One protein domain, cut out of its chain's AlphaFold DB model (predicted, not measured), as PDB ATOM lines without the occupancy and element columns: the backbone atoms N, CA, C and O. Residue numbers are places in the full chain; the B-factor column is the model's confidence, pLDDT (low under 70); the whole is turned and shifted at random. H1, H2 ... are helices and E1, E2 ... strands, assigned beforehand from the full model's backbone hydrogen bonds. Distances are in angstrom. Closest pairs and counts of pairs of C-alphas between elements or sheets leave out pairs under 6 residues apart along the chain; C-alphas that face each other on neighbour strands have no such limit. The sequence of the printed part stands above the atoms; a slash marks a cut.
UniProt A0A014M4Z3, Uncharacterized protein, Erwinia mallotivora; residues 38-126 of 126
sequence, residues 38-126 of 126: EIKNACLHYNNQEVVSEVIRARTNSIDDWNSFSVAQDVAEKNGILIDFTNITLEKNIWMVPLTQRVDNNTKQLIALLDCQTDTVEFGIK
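Overview. This is residues 38 to 126 of the 126 residues of an uncharacterized protein of Erwinia mallotivora (UniProt A0A014M4Z3). A strongly twisted wall of five strands, with the long hairpin of E3 and E4 running through it, has helix H2 packed over one face. H3 packs on H2 and grazes the sheet near E1, while H1 lies at the end of the domain far from the turn between E3 and E4. The printed part has 89 residues, with three named helices followed by five named strands, H1 H2 H3 E1 E2 E3 E4 E5, of mixed class, helices and strands. The sheet is antiparallel and branched at E3. The whole is compact, with a radius of gyration of the C-alphas of 12.4 A and spans of 41 by 29 by 21 A.

Along the chain. In the sheet, E3 is residues 94 to 103, 26.4 A from first to last C-alpha, and E4 is residues 106 to 115, 27.9 A. E5, residues 120 to 125, is 17.0 A long and ends with C-alpha 125 at (152.668, 212.638, 105.326). The short strands are E1, residues 81 to 83, and E2, residues 89 to 91. H2, residues 48 to 60, is 18.1 A long and begins with C-alpha 48 at (148.801, 194.755, 95.681). H3 is residues 69 to 78, 14.4 A. H1 is residues 38 to 44, with C-alpha 38 at (151.422, 182.348, 109.564).

Arrangement. E2, E3, E4 and E5 form a meander, each strand the antiparallel neighbour of the one before, and each successive two form a hairpin. E1 and E2 lie on one side of E3, beside residues 99 to 101 and 94 to 96, and E4 lies on the other side. N 82 and O 100 of E1 and E3 are 2.8 A apart, within hydrogen-bond range, as are N 96 and O 89 of E3 and E2, 2.8 A, N 99 and O 110 of E3 and E4, 2.9 A, and N 113 and O 122 of E4 and E5, 2.8 A. H2 is on the sheet; its closest C-alphas to E5 are those of Ala 58 and Val 121, 6.3 A. H2 and H3 touch, closest at the C-alphas of Ser 53 and Ala 72, 5.5 A, at a steep tilt of 40 degrees, the same way. H3 only grazes the sheet, with residues 73 to 77, and H1 only grazes it, with residues 40 to 44. H1 and H2 are close but not clearly touching, with the C-alphas of Cys 43 and Val 51 closest at 7.7 A. H1 and H3 are apart. In H1, H2 and H3 every O i to N i+4 pair is within hydrogen-bond range.

Size, cuts and confidence. The two C-alphas farthest apart are those of Glu 38 and Asn 105, 42.2 A. The printed part has no cut and ends at the chain's last residue, 126. No link is long; the link from H2 to H3 is short, and the others are tight. The mean pLDDT of the printed part is 94.0, and no printed residue is under 70.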
ATOM      1  N   GLU A  38     152.425 182.518 110.618       89.44
ATOM      2  CA  GLU A  38     151.422 182.348 109.564       89.44
ATOM      3  C   GLU A  38     150.890 183.692 109.046       89.44
ATOM      4  O   GLU A  38     150.956 183.940 107.843       89.44
ATOM      5  N   ILE A  39     150.437 184.580 109.940       89.19
ATOM      6  CA  ILE A  39     149.919 185.913 109.574       89.19
ATOM      7  C   ILE A  39     151.026 186.747 108.936       89.19
ATOM      8  O   ILE A  39     150.840 187.345 107.875       89.19
ATOM      9  N   LYS A  40     152.217 186.729 109.539       92.06
ATOM     10  CA  LYS A  40     153.387 187.414 108.994       92.06
ATOM     11  C   LYS A  40     153.707 186.919 107.587       92.06
ATOM     12  O   LYS A  40     153.917 187.726 106.685       92.06
ATOM     13  N   ASN A  41     153.759 185.603 107.393       92.81
ATOM     14  CA  ASN A  41     154.078 185.026 106.095       92.81
ATOM     15  C   ASN A  41     152.993 185.324 105.052       92.81
ATOM     16  O   ASN A  41     153.341 185.591 103.905       92.81
ATOM     17  N   ALA A  42     151.714 185.332 105.439       93.12
ATOM     18  CA  ALA A  42     150.626 185.756 104.565       93.12
ATOM     19  C   ALA A  42     150.821 187.211 104.111       93.12
ATOM     20  O   ALA A  42     150.889 187.463 102.910       93.12
ATOM     21  N   CYS A  43     151.045 188.138 105.050       95.50
ATOM     22  CA  CYS A  43     151.276 189.552 104.746       95.50
ATOM     23  C   CYS A  43     152.471 189.785 103.811       95.50
ATOM     24  O   CYS A  43     152.392 190.582 102.875       95.50
ATOM     25  N   LEU A  44     153.575 189.053 104.004       96.00
ATOM     26  CA  LEU A  44     154.756 189.148 103.136       96.00
ATOM     27  C   LEU A  44     154.490 188.713 101.685       96.00
ATOM     28  O   LEU A  44     155.245 189.100 100.795       96.00
ATOM     29  N   HIS A  45     153.440 187.924 101.447       96.44
ATOM     30  CA  HIS A  45     153.066 187.408 100.128       96.44
ATOM     31  C   HIS A  45     151.783 188.030  99.572       96.44
ATOM     32  O   HIS A  45     151.315 187.592  98.520       96.44
ATOM     33  N   TYR A  46     151.231 189.045 100.241       95.75
ATOM     34  CA  TYR A  46     150.086 189.770  99.719       95.75
ATOM     35  C   TYR A  46     150.380 190.337  98.333       95.75
ATOM     36  O   TYR A  46     151.452 190.875  98.047       95.75
ATOM     37  N   ASN A  47     149.387 190.244  97.463       95.56
ATOM     38  CA  ASN A  47     149.371 190.999  96.228       95.56
ATOM     39  C   ASN A  47     148.932 192.451  96.499       95.56
ATOM     40  O   ASN A  47     148.388 192.782  97.554       95.56
ATOM     41  N   ASN A  48     149.117 193.334  95.515       95.75
ATOM     42  CA  ASN A  48     148.801 194.755  95.681       95.75
ATOM     43  C   ASN A  48     147.336 195.018  96.083       95.75
ATOM     44  O   ASN A  48     147.074 196.000  96.766       95.75
ATOM     45  N   GLN A  49     146.376 194.181  95.678       95.81
ATOM     46  CA  GLN A  49     144.965 194.353  96.048       95.81
ATOM     47  C   GLN A  49     144.716 194.012  97.520       95.81
ATOM     48  O   GLN A  49     143.960 194.713  98.190       95.81
ATOM     49  N   GLU A  50     145.369 192.969  98.031       95.56
ATOM     50  CA  GLU A  50     145.291 192.560  99.438       95.56
ATOM     51  C   GLU A  50     145.906 193.634 100.341       95.56
ATOM     52  O   GLU A  50     145.227 194.154 101.225       95.56
ATOM     53  N   VAL A  51     147.130 194.077 100.029       96.38
ATOM     54  CA  VAL A  51     147.809 195.168 100.753       96.38
ATOM     55  C   VAL A  51     146.936 196.424 100.797       96.38
ATOM     56  O   VAL A  51     146.769 197.057 101.839       96.38
ATOM     57  N   VAL A  52     146.363 196.801  99.655       96.69
ATOM     58  CA  VAL A  52     145.536 198.004  99.558       96.69
ATOM     59  C   VAL A  52     144.223 197.852 100.317       96.69
ATOM     60  O   VAL A  52     143.777 198.819 100.934       96.69
ATOM     61  N   SER A  53     143.627 196.660 100.327       96.25
ATOM     62  CA  SER A  53     142.434 196.387 101.133       96.25
ATOM     63  C   SER A  53     142.716 196.609 102.616       96.25
ATOM     64  O   SER A  53     141.961 197.332 103.263       96.25
ATOM     65  N   GLU A  54     143.838 196.103 103.135       95.31
ATOM     66  CA  GLU A  54     144.229 196.340 104.531       95.31
ATOM     67  C   GLU A  54     144.484 197.822 104.822       95.31
ATOM     68  O   GLU A  54     144.004 198.363 105.821       95.31
ATOM     69  N   VAL A  55     145.160 198.530 103.912       96.44
ATOM     70  CA  VAL A  55     145.407 199.970 104.062       96.44
ATOM     71  C   VAL A  55     144.108 200.776 104.089       96.44
ATOM     72  O   VAL A  55     143.960 201.668 104.927       96.44
ATOM     73  N   ILE A  56     143.151 200.486 103.203       96.56
ATOM     74  CA  ILE A  56     141.862 201.191 103.179       96.56
ATOM     75  C   ILE A  56     141.059 200.846 104.434       96.56
ATOM     76  O   ILE A  56     140.483 201.749 105.048       96.56
ATOM     77  N   ARG A  57     141.049 199.574 104.855       95.44
ATOM     78  CA  ARG A  57     140.369 199.129 106.076       95.44
ATOM     79  C   ARG A  57     140.896 199.885 107.292       95.44
ATOM     80  O   ARG A  57     140.111 200.512 108.003       95.44
ATOM     81  N   ALA A  58     142.216 199.934 107.457       95.12
ATOM     82  CA  ALA A  58     142.861 200.683 108.528       95.12
ATOM     83  C   ALA A  58     142.585 202.191 108.433       95.12
ATOM     84  O   ALA A  58     142.276 202.833 109.435       95.12
ATOM     85  N   ARG A  59     142.635 202.779 107.230       94.81
ATOM     86  CA  ARG A  59     142.421 204.223 107.049       94.81
ATOM     87  C   ARG A  59     141.002 204.659 107.401       94.81
ATOM     88  O   ARG A  59     140.806 205.768 107.896       94.81
ATOM     89  N   THR A  60     140.030 203.803 107.108       94.31
ATOM     90  CA  THR A  60     138.601 204.061 107.329       94.31
ATOM     91  C   THR A  60     138.095 203.531 108.668       94.31
ATOM     92  O   THR A  60     136.939 203.770 109.006       94.31
ATOM     93  N   ASN A  61     138.953 202.865 109.455       93.06
ATOM     94  CA  ASN A  61     138.581 202.132 110.670       93.06
ATOM     95  C   ASN A  61     137.413 201.157 110.435       93.06
ATOM     96  O   ASN A  61     136.542 200.996 111.290       93.06
ATOM     97  N   SER A  62     137.371 200.539 109.252       89.88
ATOM     98  CA  SER A  62     136.334 199.571 108.900       89.88
ATOM     99  C   SER A  62     136.590 198.246 109.616       89.88
ATOM    100  O   SER A  62     137.707 197.737 109.601       89.88
ATOM    101  N   ILE A  63     135.544 197.671 110.208       86.69
ATOM    102  CA  ILE A  63     135.558 196.306 110.766       86.69
ATOM    103  C   ILE A  63     134.857 195.301 109.845       86.69
ATOM    104  O   ILE A  63     134.743 194.127 110.188       86.69
ATOM    105  N   ASP A  64     134.362 195.770 108.698       87.38
ATOM    106  CA  ASP A  64     133.633 194.940 107.752       87.38
ATOM    107  C   ASP A  64     134.574 193.943 107.074       87.38
ATOM    108  O   ASP A  64     135.673 194.292 106.619       87.38
ATOM    109  N   ASP A  65     134.100 192.705 106.962       82.81
ATOM    110  CA  ASP A  65     134.764 191.683 106.171       82.81
ATOM    111  C   ASP A  65     134.483 191.925 104.683       82.81
ATOM    112  O   ASP A  65     133.332 191.984 104.232       82.81
ATOM    113  N   TRP A  66     135.546 192.128 103.909       89.56
ATOM    114  CA  TRP A  66     135.453 192.472 102.496       89.56
ATOM    115  C   TRP A  66     135.778 191.247 101.660       89.56
ATOM    116  O   TRP A  66     136.930 190.970 101.346       89.56
ATOM    117  N   ASN A  67     134.728 190.563 101.212       85.81
ATOM    118  CA  ASN A  67     134.847 189.374 100.366       85.81
ATOM    119  C   ASN A  67     135.442 189.653  98.972       85.81
ATOM    120  O   ASN A  67     135.691 188.722  98.208       85.81
ATOM    121  N   SER A  68     135.606 190.924  98.582       92.44
ATOM    122  CA  SER A  68     136.259 191.286  97.327       92.44
ATOM    123  C   SER A  68     136.914 192.659  97.384       92.44
ATOM    124  O   SER A  68     136.452 193.574  98.069       92.44
ATOM    125  N   PHE A  69     137.939 192.825  96.554       93.56
ATOM    126  CA  PHE A  69     138.648 194.088  96.394       93.56
ATOM    127  C   PHE A  69     137.769 195.233  95.862       93.56
ATOM    128  O   PHE A  69     138.039 196.400  96.138       93.56
ATOM    129  N   SER A  70     136.689 194.926  95.134       94.94
ATOM    130  CA  SER A  70     135.754 195.952  94.649       94.94
ATOM    131  C   SER A  70     135.103 196.713  95.805       94.94
ATOM    132  O   SER A  70     134.934 197.922  95.719       94.94
ATOM    133  N   VAL A  71     134.796 196.025  96.911       95.25
ATOM    134  CA  VAL A  71     134.211 196.660  98.102       95.25
ATOM    135  C   VAL A  71     135.205 197.638  98.727       95.25
ATOM    136  O   VAL A  71     134.833 198.755  99.080       95.25
ATOM    137  N   ALA A  72     136.480 197.249  98.806       94.56
ATOM    138  CA  ALA A  72     137.545 198.121  99.291       94.56
ATOM    139  C   ALA A  72     137.664 199.392  98.435       94.56
ATOM    140  O   ALA A  72     137.755 200.494  98.975       94.56
ATOM    141  N   GLN A  73     137.616 199.254  97.105       94.94
ATOM    142  CA  GLN A  73     137.656 200.394  96.185       94.94
ATOM    143  C   GLN A  73     136.462 201.330  96.372       94.94
ATOM    144  O   GLN A  73     136.666 202.530  96.536       94.94
ATOM    145  N   ASP A  74     135.240 200.797  96.443       95.25
ATOM    146  CA  ASP A  74     134.038 201.608  96.670       95.25
ATOM    147  C   ASP A  74     134.137 202.408  97.980       95.25
ATOM    148  O   ASP A  74     133.727 203.570  98.059       95.25
ATOM    149  N   VAL A  75     134.683 201.791  99.033       95.44
ATOM    150  CA  VAL A  75     134.927 202.449 100.322       95.44
ATOM    151  C   VAL A  75     135.996 203.534 100.189       95.44
ATOM    152  O   VAL A  75     135.800 204.637 100.705       95.44
ATOM    153  N   ALA A  76     137.100 203.262  99.492       95.44
ATOM    154  CA  ALA A  76     138.141 204.253  99.241       95.44
ATOM    155  C   ALA A  76     137.595 205.470  98.487       95.44
ATOM    156  O   ALA A  76     137.795 206.599  98.933       95.44
ATOM    157  N   GLU A  77     136.841 205.254  97.408       94.69
ATOM    158  CA  GLU A  77     136.248 206.323  96.604       94.69
ATOM    159  C   GLU A  77     135.295 207.197  97.421       94.69
ATOM    160  O   GLU A  77     135.427 208.424  97.418       94.69
ATOM    161  N   LYS A  78     134.385 206.580  98.190       94.75
ATOM    162  CA  LYS A  78     133.457 207.298  99.085       94.75
ATOM    163  C   LYS A  78     134.180 208.141 100.126       94.75
ATOM    164  O   LYS A  78     133.683 209.193 100.516       94.75
ATOM    165  N   ASN A  79     135.350 207.684 100.563       94.44
ATOM    166  CA  ASN A  79     136.185 208.398 101.515       94.44
ATOM    167  C   ASN A  79     137.214 209.309 100.835       94.44
ATOM    168  O   ASN A  79     138.045 209.863 101.537       94.44
ATOM    169  N   GLY A  80     137.199 209.490  99.511       95.56
ATOM    170  CA  GLY A  80     138.145 210.365  98.811       95.56
ATOM    171  C   GLY A  80     139.601 209.882  98.846       95.56
ATOM    172  O   GLY A  80     140.515 210.704  98.748       95.56
ATOM    173  N   ILE A  81     139.824 208.578  99.009       96.81
ATOM    174  CA  ILE A  81     141.136 207.926  99.018       96.81
ATOM    175  C   ILE A  81     141.479 207.470  97.597       96.81
ATOM    176  O   ILE A  81     140.696 206.785  96.947       96.81
ATOM    177  N   LEU A  82     142.672 207.821  97.125       96.25
ATOM    178  CA  LEU A  82     143.219 207.379  95.843       96.25
ATOM    179  C   LEU A  82     144.552 206.700  96.091       96.25
ATOM    180  O   LEU A  82     145.453 207.306  96.670       96.25
ATOM    181  N   ILE A  83     144.684 205.468  95.631       96.19
ATOM    182  CA  ILE A  83     145.894 204.675  95.809       96.19
ATOM    183  C   ILE A  83     146.759 204.776  94.559       96.19
ATOM    184  O   ILE A  83     146.266 204.648  93.438       96.19
ATOM    185  N   ASP A  84     148.059 204.961  94.755       94.50
ATOM    186  CA  ASP A  84     149.037 204.867  93.681       94.50
ATOM    187  C   ASP A  84     149.592 203.440  93.590       94.50
ATOM    188  O   ASP A  84     150.616 203.102  94.185       94.50
ATOM    189  N   PHE A  85     148.910 202.598  92.812       93.69
ATOM    190  CA  PHE A  85     149.296 201.196  92.608       93.69
ATOM    191  C   PHE A  85     150.666 201.015  91.953       93.69
ATOM    192  O   PHE A  85     151.229 199.924  92.028       93.69
ATOM    193  N   THR A  86     151.196 202.048  91.293       93.69
ATOM    194  CA  THR A  86     152.466 201.948  90.564       93.69
ATOM    195  C   THR A  86     153.676 202.027  91.488       93.69
ATOM    196  O   THR A  86     154.738 201.517  91.145       93.69
ATOM    197  N   ASN A  87     153.497 202.621  92.669       94.44
ATOM    198  CA  ASN A  87     154.560 202.886  93.633       94.44
ATOM    199  C   ASN A  87     154.377 202.107  94.948       94.44
ATOM    200  O   ASN A  87     154.954 202.480  95.971       94.44
ATOM    201  N   ILE A  88     153.587 201.027  94.926       96.75
ATOM    202  CA  ILE A  88     153.507 200.078  96.042       96.75
ATOM    203  C   ILE A  88     154.790 199.257  96.069       96.75
ATOM    204  O   ILE A  88     155.179 198.658  95.067       96.75
ATOM    205  N   THR A  89     155.450 199.225  97.222       97.25
ATOM    206  CA  THR A  89     156.722 198.516  97.391       97.25
ATOM    207  C   THR A  89     156.757 197.783  98.722       97.25
ATOM    208  O   THR A  89     156.179 198.242  99.702       97.25
ATOM    209  N   LEU A  90     157.443 196.643  98.753       96.88
ATOM    210  CA  LEU A  90     157.751 195.908  99.975       96.88
ATOM    211  C   LEU A  90     159.238 196.074 100.278       96.88
ATOM    212  O   LEU A  90     160.080 195.691  99.464       96.88
ATOM    213  N   GLU A  91     159.564 196.608 101.452       95.75
ATOM    214  CA  GLU A  91     160.939 196.665 101.945       95.75
ATOM    215  C   GLU A  91     161.048 195.946 103.291       95.75
ATOM    216  O   GLU A  91     160.402 196.309 104.277       95.75
ATOM    217  N   LYS A  92     161.898 194.914 103.342       92.88
ATOM    218  CA  LYS A  92     162.041 193.999 104.486       92.88
ATOM    219  C   LYS A  92     160.708 193.320 104.820       92.88
ATOM    220  O   LYS A  92     160.397 192.309 104.211       92.88
ATOM    221  N   ASN A  93     159.945 193.879 105.757       94.38
ATOM    222  CA  ASN A  93     158.645 193.366 106.197       94.38
ATOM    223  C   ASN A  93     157.551 194.445 106.164       94.38
ATOM    224  O   ASN A  93     156.505 194.255 106.774       94.38
ATOM    225  N   ILE A  94     157.818 195.592 105.534       97.06
ATOM    226  CA  ILE A  94     156.912 196.737 105.529       97.06
ATOM    227  C   ILE A  94     156.474 197.015 104.097       97.06
ATOM    228  O   ILE A  94     157.302 197.283 103.222       97.06
ATOM    229  N   TRP A  95     155.166 196.981 103.874       98.31
ATOM    230  CA  TRP A  95     154.549 197.467 102.652       98.31
ATOM    231  C   TRP A  95     154.379 198.980 102.726       98.31
ATOM    232  O   TRP A  95     153.748 199.511 103.638       98.31
ATOM    233  N   MET A  96     154.928 199.669 101.736       97.94
ATOM    234  CA  MET A  96     154.800 201.102 101.529       97.94
ATOM    235  C   MET A  96     153.768 201.352 100.435       97.94
ATOM    236  O   MET A  96     153.968 200.963  99.283       97.94
ATOM    237  N   VAL A  97     152.672 202.018 100.793       97.94
ATOM    238  CA  VAL A  97     151.546 202.292  99.894       97.94
ATOM    239  C   VAL A  97     151.312 203.796  99.821       97.94
ATOM    240  O   VAL A  97     150.731 204.383 100.740       97.94
ATOM    241  N   PRO A  98     151.759 204.463  98.748       97.12
ATOM    242  CA  PRO A  98     151.468 205.872  98.547       97.12
ATOM    243  C   PRO A  98     149.987 206.067  98.222       97.12
ATOM    244  O   PRO A  98     149.404 205.351  97.404       97.12
ATOM    245  N   LEU A  99     149.376 207.064  98.852       96.69
ATOM    246  CA  LEU A  99     147.977 207.397  98.630       96.69
ATOM    247  C   LEU A  99     147.725 208.895  98.744       96.69
ATOM    248  O   LEU A  99     148.482 209.652  99.344       96.69
ATOM    249  N   THR A 100     146.627 209.332  98.154       96.31
ATOM    250  CA  THR A 100     146.141 210.699  98.241       96.31
ATOM    251  C   THR A 100     144.782 210.698  98.914       96.31
ATOM    252  O   THR A 100     143.896 209.943  98.532       96.31
ATOM    253  N   GLN A 101     144.610 211.564  99.905       94.94
ATOM    254  CA  GLN A 101     143.364 211.742 100.634       94.94
ATOM    255  C   GLN A 101     142.786 213.118 100.307       94.94
ATOM    256  O   GLN A 101     143.396 214.146 100.619       94.94
ATOM    257  N   ARG A 102     141.589 213.141  99.723       94.12
ATOM    258  CA  ARG A 102     140.775 214.349  99.600       94.12
ATOM    259  C   ARG A 102     139.932 214.496 100.865       94.12
ATOM    260  O   ARG A 102     139.256 213.553 101.264       94.12
ATOM    261  N   VAL A 103     140.015 215.654 101.510       87.25
ATOM    262  CA  VAL A 103     139.145 216.045 102.626       87.25
ATOM    263  C   VAL A 103     138.685 217.464 102.334       87.25
ATOM    264  O   VAL A 103     139.509 218.380 102.277       87.25
ATOM    265  N   ASP A 104     137.386 217.629 102.105       86.38
ATOM    266  CA  ASP A 104     136.777 218.887 101.669       86.38
ATOM    267  C   ASP A 104     137.479 219.449 100.413       86.38
ATOM    268  O   ASP A 104     137.503 218.804  99.367       86.38
ATOM    269  N   ASN A 105     138.104 220.625 100.528       83.62
ATOM    270  CA  ASN A 105     138.847 221.293  99.454       83.62
ATOM    271  C   ASN A 105     140.366 221.058  99.517       83.62
ATOM    272  O   ASN A 105     141.113 221.654  98.744       83.62
ATOM    273  N   ASN A 106     140.836 220.214 100.439       89.25
ATOM    274  CA  ASN A 106     142.253 219.942 100.632       89.25
ATOM    275  C   ASN A 106     142.615 218.536 100.158       89.25
ATOM    276  O   ASN A 106     141.918 217.557 100.418       89.25
ATOM    277  N   THR A 107     143.760 218.439  99.492       93.56
ATOM    278  CA  THR A 107     144.342 217.171  99.055       93.56
ATOM    279  C   THR A 107     145.640 216.943  99.817       93.56
ATOM    280  O   THR A 107     146.525 217.793  99.790       93.56
ATOM    281  N   LYS A 108     145.750 215.810 100.514       94.25
ATOM    282  CA  LYS A 108     146.954 215.415 101.257       94.25
ATOM    283  C   LYS A 108     147.585 214.196 100.606       94.25
ATOM    284  O   LYS A 108     146.892 213.211 100.364       94.25
ATOM    285  N   GLN A 109     148.890 214.258 100.364       96.00
ATOM    286  CA  GLN A 109     149.676 213.087  99.990       96.00
ATOM    287  C   GLN A 109     150.127 212.375 101.261       96.00
ATOM    288  O   GLN A 109     150.647 212.996 102.188       96.00
ATOM    289  N   LEU A 110     149.876 211.076 101.307       96.38
ATOM    290  CA  LEU A 110     150.160 210.216 102.436       96.38
ATOM    291  C   LEU A 110     150.929 208.986 101.954       96.38
ATOM    292  O   LEU A 110     150.898 208.614 100.779       96.38
ATOM    293  N   ILE A 111     151.593 208.334 102.893       97.38
ATOM    294  CA  ILE A 111     152.153 207.001 102.729       97.38
ATOM    295  C   ILE A 111     151.616 206.129 103.857       97.38
ATOM    296  O   ILE A 111     151.674 206.524 105.021       97.38
ATOM    297  N   ALA A 112     151.046 204.980 103.511       97.69
ATOM    298  CA  ALA A 112     150.707 203.955 104.482       97.69
ATOM    299  C   ALA A 112     151.864 202.961 104.606       97.69
ATOM    300  O   ALA A 112     152.473 202.587 103.601       97.69
ATOM    301  N   LEU A 113     152.155 202.563 105.840       97.69
ATOM    302  CA  LEU A 113     153.189 201.609 106.214       97.69
ATOM    303  C   LEU A 113     152.502 200.422 106.886       97.69
ATOM    304  O   LEU A 113     152.116 200.524 108.046       97.69
ATOM    305  N   LEU A 114     152.311 199.328 106.153       97.50
ATOM    306  CA  LEU A 114     151.787 198.075 106.700       97.50
ATOM    307  C   LEU A 114     152.969 197.207 107.150       97.50
ATOM    308  O   LEU A 114     153.711 196.703 106.309       97.50
ATOM    309  N   ASP A 115     153.158 197.055 108.463       96.50
ATOM    310  CA  ASP A 115     154.208 196.215 109.051       96.50
ATOM    311  C   ASP A 115     153.699 194.784 109.264       96.50
ATOM    312  O   ASP A 115     152.880 194.524 110.145       96.50
ATOM    313  N   CYS A 116     154.227 193.835 108.490       95.38
ATOM    314  CA  CYS A 116     153.863 192.423 108.580       95.38
ATOM    315  C   CYS A 116     154.315 191.743 109.884       95.38
ATOM    316  O   CYS A 116     153.909 190.614 110.149       95.38
ATOM    317  N   GLN A 117     155.183 192.360 110.693       93.44
ATOM    318  CA  GLN A 117     155.580 191.798 111.992       93.44
ATOM    319  C   GLN A 117     154.536 192.032 113.079       93.44
ATOM    320  O   GLN A 117     154.444 191.232 114.011       93.44
ATOM    321  N   THR A 118     153.783 193.121 112.975       92.12
ATOM    322  CA  THR A 118     152.784 193.534 113.966       92.12
ATOM    323  C   THR A 118     151.368 193.550 113.402       92.12
ATOM    324  O   THR A 118     150.436 193.699 114.183       92.12
ATOM    325  N   ASP A 119     151.207 193.368 112.086       92.00
ATOM    326  CA  ASP A 119     149.935 193.466 111.357       92.00
ATOM    327  C   ASP A 119     149.238 194.811 111.612       92.00
ATOM    328  O   ASP A 119     148.053 194.914 111.925       92.00
ATOM    329  N   THR A 120     150.032 195.883 111.547       92.81
ATOM    330  CA  THR A 120     149.582 197.253 111.810       92.81
ATOM    331  C   THR A 120     149.846 198.152 110.620       92.81
ATOM    332  O   THR A 120     150.904 198.061 109.997       92.81
ATOM    333  N   VAL A 121     148.926 199.084 110.368       96.19
ATOM    334  CA  VAL A 121     149.088 200.127 109.353       96.19
ATOM    335  C   VAL A 121     149.286 201.482 110.020       96.19
ATOM    336  O   VAL A 121     148.419 201.959 110.752       96.19
ATOM    337  N   GLU A 122     150.401 202.136 109.717       96.25
ATOM    338  CA  GLU A 122     150.674 203.521 110.106       96.25
ATOM    339  C   GLU A 122     150.572 204.460 108.900       96.25
ATOM    340  O   GLU A 122     150.756 204.045 107.759       96.25
ATOM    341  N   PHE A 123     150.286 205.746 109.135       96.38
ATOM    342  CA  PHE A 123     150.142 206.741 108.069       96.38
ATOM    343  C   PHE A 123     151.072 207.931 108.299       96.38
ATOM    344  O   PHE A 123     150.961 208.630 109.306       96.38
ATOM    345  N   GLY A 124     151.943 208.195 107.329       92.88
ATOM    346  CA  GLY A 124     152.811 209.368 107.280       92.88
ATOM    347  C   GLY A 124     152.357 210.374 106.224       92.88
ATOM    348  O   GLY A 124     151.696 210.014 105.250       92.88
ATOM    349  N   ILE A 125     152.728 211.642 106.404       89.94
ATOM    350  CA  ILE A 125     152.668 212.638 105.326       89.94
ATOM    351  C   ILE A 125     153.883 212.405 104.429       89.94
ATOM    352  O   ILE A 125     154.984 212.212 104.945       89.94
ATOM    353  N   LYS A 126     153.660 212.382 103.113       77.06
ATOM    354  CA  LYS A 126     154.729 212.246 102.120       77.06
ATOM    355  C   LYS A 126     155.432 213.579 101.869       77.06
ATOM    356  O   LYS A 126     154.727 214.613 101.855       77.06
TER     357      LYS A 126